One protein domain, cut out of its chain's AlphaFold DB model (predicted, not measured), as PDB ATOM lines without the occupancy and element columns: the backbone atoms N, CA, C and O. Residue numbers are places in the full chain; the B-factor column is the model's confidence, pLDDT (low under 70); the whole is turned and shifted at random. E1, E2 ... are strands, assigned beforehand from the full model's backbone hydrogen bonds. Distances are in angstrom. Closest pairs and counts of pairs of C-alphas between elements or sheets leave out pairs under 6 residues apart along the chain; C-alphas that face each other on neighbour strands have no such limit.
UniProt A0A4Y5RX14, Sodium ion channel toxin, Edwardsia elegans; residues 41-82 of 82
ATOM      1  N   TYR A  41      -8.600  54.405  58.272       56.22
ATOM      2  CA  TYR A  41      -7.925  53.136  57.993       56.22
ATOM      3  C   TYR A  41      -7.210  53.117  56.633       56.22
ATOM      4  O   TYR A  41      -7.355  52.157  55.873       56.22
ATOM      5  N   ASP A  42      -6.474  54.186  56.330       73.69
ATOM      6  CA  ASP A  42      -5.714  54.265  55.093       73.69
ATOM      7  C   ASP A  42      -4.581  53.234  55.160       73.69
ATOM      8  O   ASP A  42      -3.765  53.216  56.090       73.69
ATOM      9  N   CYS A  43      -4.580  52.311  54.210       83.06
ATOM     10  CA  CYS A  43      -3.478  51.393  53.973       83.06
ATOM     11  C   CYS A  43      -2.642  51.906  52.805       83.06
ATOM     12  O   CYS A  43      -3.116  52.698  51.997       83.06
ATOM     13  N   VAL A  44      -1.388  51.476  52.719       85.94
ATOM     14  CA  VAL A  44      -0.516  51.834  51.596       85.94
ATOM     15  C   VAL A  44      -0.433  50.631  50.664       85.94
ATOM     16  O   VAL A  44      -0.078  49.536  51.105       85.94
ATOM     17  N   CYS A  45      -0.804  50.838  49.404       83.75
ATOM     18  CA  CYS A  45      -0.713  49.855  48.332       83.75
ATOM     19  C   CYS A  45       0.754  49.651  47.914       83.75
ATOM     20  O   CYS A  45       1.621  50.476  48.216       83.75
ATOM     21  N   SER A  46       1.071  48.556  47.220       80.12
ATOM     22  CA  SER A  46       2.462  48.246  46.836       80.12
ATOM     23  C   SER A  46       3.119  49.293  45.925       80.12
ATOM     24  O   SER A  46       4.342  49.402  45.917       80.12
ATOM     25  N   ASP A  47       2.331  50.081  45.195       79.19
ATOM     26  CA  ASP A  47       2.787  51.187  44.344       79.19
ATOM     27  C   ASP A  47       2.986  52.517  45.103       79.19
ATOM     28  O   ASP A  47       3.446  53.500  44.524       79.19
ATOM     29  N   GLY A  48       2.683  52.553  46.405       79.94
ATOM     30  CA  GLY A  48       2.828  53.739  47.253       79.94
ATOM     31  C   GLY A  48       1.596  54.643  47.308       79.94
ATOM     32  O   GLY A  48       1.600  55.613  48.069       79.94
ATOM     33  N   SER A  49       0.535  54.335  46.562       83.62
ATOM     34  CA  SER A  49      -0.766  54.988  46.723       83.62
ATOM     35  C   SER A  49      -1.497  54.535  47.994       83.62
ATOM     36  O   SER A  49      -1.119  53.574  48.671       83.62
ATOM     37  N   THR A  50      -2.551  55.267  48.352       85.12
ATOM     38  CA  THR A  50      -3.380  54.991  49.529       85.12
ATOM     39  C   THR A  50      -4.619  54.183  49.152       85.12
ATOM     40  O   THR A  50      -5.379  54.587  48.271       85.12
ATOM     41  N   GLY A  51      -4.856  53.085  49.862       87.62
ATOM     42  CA  GLY A  51      -6.088  52.303  49.836       87.62
ATOM     43  C   GLY A  51      -6.852  52.401  51.157       87.62
ATOM     44  O   GLY A  51      -6.432  53.069  52.097       87.62
ATOM     45  N   ILE A  52      -7.974  51.693  51.247       88.62
ATOM     46  CA  ILE A  52      -8.852  51.643  52.420       88.62
ATOM     47  C   ILE A  52      -8.982  50.188  52.872       88.62
ATOM     48  O   ILE A  52      -9.277  49.306  52.062       88.62
ATOM     49  N   TRP A  53      -8.827  49.916  54.171       87.88
ATOM     50  CA  TRP A  53      -9.138  48.588  54.712       87.88
ATOM     51  C   TRP A  53     -10.641  48.293  54.636       87.88
ATOM     52  O   TRP A  53     -11.467  49.027  55.189       87.88
ATOM     53  N   LYS A  54     -11.002  47.180  53.995       87.81
ATOM     54  CA  LYS A  54     -12.372  46.667  53.923       87.81
ATOM     55  C   LYS A  54     -12.467  45.308  54.619       87.81
ATOM     56  O   LYS A  54     -11.636  44.437  54.364       87.81
ATOM     57  N   PRO A  55     -13.450  45.103  55.510       82.62
ATOM     58  CA  PRO A  55     -13.711  43.785  56.066       82.62
ATOM     59  C   PRO A  55     -14.365  42.893  55.000       82.62
ATOM     60  O   PRO A  55     -15.277  43.339  54.308       82.62
ATOM     61  N   PHE A  56     -13.930  41.635  54.911       84.25
ATOM     62  CA  PHE A  56     -14.466  40.609  54.003       84.25
ATOM     63  C   PHE A  56     -14.244  40.876  52.498       84.25
ATOM     64  O   PHE A  56     -15.083  40.513  51.675       84.25
ATOM     65  N   GLY A  57     -13.109  41.480  52.130       84.56
ATOM     66  CA  GLY A  57     -12.746  41.763  50.736       84.56
ATOM     67  C   GLY A  57     -13.167  43.155  50.248       84.56
ATOM     68  O   GLY A  57     -13.767  43.941  50.978       84.56
ATOM     69  N   CYS A  58     -12.816  43.488  49.002       87.00
ATOM     70  CA  CYS A  58     -12.892  44.862  48.489       87.00
ATOM     71  C   CYS A  58     -14.268  45.303  47.972       87.00
ATOM     72  O   CYS A  58     -14.584  46.494  48.017       87.00
ATOM     73  N   GLY A  59     -15.123  44.357  47.577       86.00
ATOM     74  CA  GLY A  59     -16.412  44.656  46.949       86.00
ATOM     75  C   GLY A  59     -16.267  45.250  45.541       86.00
ATOM     76  O   GLY A  59     -15.165  45.388  45.019       86.00
ATOM     77  N   SER A  60     -17.388  45.581  44.899       86.56
ATOM     78  CA  SER A  60     -17.387  46.116  43.529       86.56
ATOM     79  C   SER A  60     -16.830  47.540  43.465       86.56
ATOM     80  O   SER A  60     -17.172  48.377  44.302       86.56
ATOM     81  N   GLY A  61     -16.024  47.829  42.443       85.50
ATOM     82  CA  GLY A  61     -15.376  49.135  42.273       85.50
ATOM     83  C   GLY A  61     -14.035  49.270  43.007       85.50
ATOM     84  O   GLY A  61     -13.465  50.359  43.048       85.50
ATOM     85  N   TYR A  62     -13.567  48.196  43.655       87.44
ATOM     86  CA  TYR A  62     -12.305  48.169  44.384       87.44
ATOM     87  C   TYR A  62     -11.592  46.826  44.180       87.44
ATOM     88  O   TYR A  62     -12.198  45.764  44.300       87.44
ATOM     89  N   ALA A  63     -10.287  46.875  43.941       89.56
ATOM     90  CA  ALA A  63      -9.392  45.730  43.884       89.56
ATOM     91  C   ALA A  63      -8.476  45.700  45.113       89.56
ATOM     92  O   ALA A  63      -8.193  46.725  45.741       89.56
ATOM     93  N   MET A  64      -8.014  44.507  45.477       88.88
ATOM     94  CA  MET A  64      -7.058  44.343  46.567       88.88
ATOM     95  C   MET A  64      -5.689  44.858  46.119       88.88
ATOM     96  O   MET A  64      -5.113  44.333  45.174       88.88
ATOM     97  N   CYS A  65      -5.166  45.873  46.807       87.94
ATOM     98  CA  CYS A  65      -3.915  46.540  46.437       87.94
ATOM     99  C   CYS A  65      -2.746  46.250  47.402       87.94
ATOM    100  O   CYS A  65      -1.595  46.573  47.099       87.94
ATOM    101  N   ALA A  66      -3.016  45.662  48.576       86.12
ATOM    102  CA  ALA A  66      -2.001  45.182  49.519       86.12
ATOM    103  C   ALA A  66      -2.508  43.985  50.342       86.12
ATOM    104  O   ALA A  66      -3.699  43.677  50.330       86.12
ATOM    105  N   SER A  67      -1.592  43.327  51.064       74.69
ATOM    106  CA  SER A  67      -1.827  42.089  51.824       74.69
ATOM    107  C   SER A  67      -3.004  42.158  52.800       74.69
ATOM    108  O   SER A  67      -3.317  43.209  53.350       74.69
ATOM    109  N   GLU A  68      -3.625  41.010  53.068       77.12
ATOM    110  CA  GLU A  68      -4.719  40.888  54.035       77.12
ATOM    111  C   GLU A  68      -4.204  40.951  55.477       77.12
ATOM    112  O   GLU A  68      -3.138  40.425  55.812       77.12
ATOM    113  N   ARG A  69      -4.981  41.576  56.363       73.38
ATOM    114  CA  ARG A  69      -4.742  41.581  57.807       73.38
ATOM    115  C   ARG A  69      -5.939  40.944  58.504       73.38
ATOM    116  O   ARG A  69      -6.946  41.599  58.778       73.38
ATOM    117  N   GLY A  70      -5.835  39.644  58.779       82.62
ATOM    118  CA  GLY A  70      -6.966  38.850  59.268       82.62
ATOM    119  C   GLY A  70      -8.091  38.811  58.230       82.62
ATOM    120  O   GLY A  70      -7.827  38.533  57.070       82.62
ATOM    121  N   ASN A  71      -9.318  39.160  58.628       82.00
ATOM    122  CA  ASN A  71     -10.477  39.249  57.723       82.00
ATOM    123  C   ASN A  71     -10.626  40.621  57.037       82.00
ATOM    124  O   ASN A  71     -11.723  40.980  56.605       82.00
ATOM    125  N   THR A  72      -9.567  41.430  56.993       83.88
ATOM    126  CA  THR A  72      -9.586  42.729  56.307       83.88
ATOM    127  C   THR A  72      -8.614  42.731  55.140       83.88
ATOM    128  O   THR A  72      -7.486  42.261  55.275       83.88
ATOM    129  N   SER A  73      -9.042  43.285  54.009       89.38
ATOM    130  CA  SER A  73      -8.243  43.410  52.789       89.38
ATOM    131  C   SER A  73      -8.002  44.894  52.517       89.38
ATOM    132  O   SER A  73      -8.884  45.727  52.751       89.38
ATOM    133  N   CYS A  74      -6.792  45.245  52.090       89.38
ATOM    134  CA  CYS A  74      -6.461  46.614  51.720       89.38
ATOM    135  C   CYS A  74      -6.881  46.835  50.271       89.38
ATOM    136  O   CYS A  74      -6.400  46.142  49.374       89.38
ATOM    137  N   CYS A  75      -7.799  47.771  50.060       89.94
ATOM    138  CA  CYS A  75      -8.531  47.897  48.811       89.94
ATOM    139  C   CYS A  75      -8.380  49.290  48.220       89.94
ATOM    140  O   CYS A  75      -8.593  50.283  48.915       89.94
ATOM    141  N   GLY A  76      -8.081  49.366  46.933       89.62
ATOM    142  CA  GLY A  76      -8.099  50.610  46.171       89.62
ATOM    143  C   GLY A  76      -9.022  50.498  44.949       89.62
ATOM    144  O   GLY A  76      -9.463  49.399  44.639       89.62
ATOM    145  N   PRO A  77      -9.388  51.605  44.283       84.62
ATOM    146  CA  PRO A  77     -10.203  51.588  43.057       84.62
ATOM    147  C   PRO A  77      -9.670  50.676  41.924       84.62
ATOM    148  O   PRO A  77      -8.542  50.820  41.466       84.62
ATOM    149  N   ASP A  78     -10.505  49.768  41.413       79.38
ATOM    150  CA  ASP A  78     -10.125  48.722  40.440       79.38
ATOM    151  C   ASP A  78      -9.601  49.242  39.088       79.38
ATOM    152  O   ASP A  78      -8.885  48.541  38.382       79.38
ATOM    153  N   ASN A  79      -9.880  50.497  38.734       73.75
ATOM    154  CA  ASN A  79      -9.370  51.106  37.504       73.75
ATOM    155  C   ASN A  79      -7.857  51.405  37.527       73.75
ATOM    156  O   ASN A  79      -7.304  51.781  36.492       73.75
ATOM    157  N   ILE A  80      -7.199  51.268  38.684       69.56
ATOM    158  CA  ILE A  80      -5.747  51.433  38.852       69.56
ATOM    159  C   ILE A  80      -5.034  50.071  38.918       69.56
ATOM    160  O   ILE A  80      -3.892  49.968  38.466       69.56
ATOM    161  N   TRP A  81      -5.696  49.021  39.421       63.53
ATOM    162  CA  TRP A  81      -5.111  47.684  39.595       63.53
ATOM    163  C   TRP A  81      -5.957  46.617  38.869       63.53
ATOM    164  O   TRP A  81      -7.045  46.303  39.358       63.53
ATOM    165  N   PRO A  82      -5.491  46.080  37.721       44.69
ATOM    166  CA  PRO A  82      -6.169  45.008  36.987       44.69
ATOM    167  C   PRO A  82      -6.027  43.625  37.640       44.69
ATOM    168  O   PRO A  82      -5.006  43.381  38.326       44.69
TER     169      PRO A  82
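This is residues 41 to 82 of the 82 residues of the protein "Sodium ion channel toxin" of Edwardsia elegans (UniProt A0A4Y5RX14). A single small sheet of four strands, strongly twisted and curled, is made of two hairpins side by side, E1 with E2 and E3 with E4, joined along E2 and E4. The edge strand E3 bends sharply at residue 66, and the curl of the sheet brings its two edges within 7.1 A of each other, at the C-alphas of Val 44 and Ala 66. The printed part has 42 residues with no named helix and four named strands, E1, E2, E3 and E4 along the chain, and it is all strand in class. Across the sheet the order is E1, E2, E4, E3, all antiparallel. The whole is compact, with a radius of gyration of the C-alphas of 8.9 A, and rounded, spanning 23 by 21 by 14 A.

E1 covers residues 42 to 44 and begins at C-alpha 42, at (-5.714, 54.265, 55.093); it is 6.7 A long from first to last C-alpha. E2 covers residues 50 to 55 and is 16.6 A long. E3, the longest strand by residues, covers residues 62 to 69, is 16.8 A long from first to last C-alpha, and begins at (-12.305, 48.169, 44.384). E4 covers residues 72 to 77, is 16.0 A long, and ends at C-alpha 77, at (-10.203, 51.588, 43.057).

E1 and E2 form a hairpin, with 117 degrees between their directions; N 43 and O 51 are 2.9 A apart and N 51 and O 43 2.8 A, both within hydrogen-bond range. The pairing of E2 is staggered: it pairs with E1 over residues 50 to 52 and with E4 over residues 52 to 55. E2 and E4, the inner strands, are antiparallel at 134 degrees, with N 52 and O 75 within hydrogen-bond range at 2.8 A. E3 and E4 form the other hairpin, at 153 degrees, with N 63 and O 76 within hydrogen-bond range at 2.7 A. E3 bends by 82 degrees at residue 66. From edge to edge the strands' lines turn by 95 degrees and the way across the sheet turns by 89 degrees. The closest C-alphas of E1 and E4 are those of Cys 43 and Cys 74, 6.1 A apart.

The two C-alphas farthest apart are those of Gly 70 and Asn 79, at 25.1 A. The printed part has no cut and ends at Pro 82, the chain's last residue. The links E1 to E2 and E3 to E4 are tight, and E2 to E3, with 6 residues between, is short. The mean pLDDT of the printed part is 81.6; residue 41 and residues 80 to 82 are under 70.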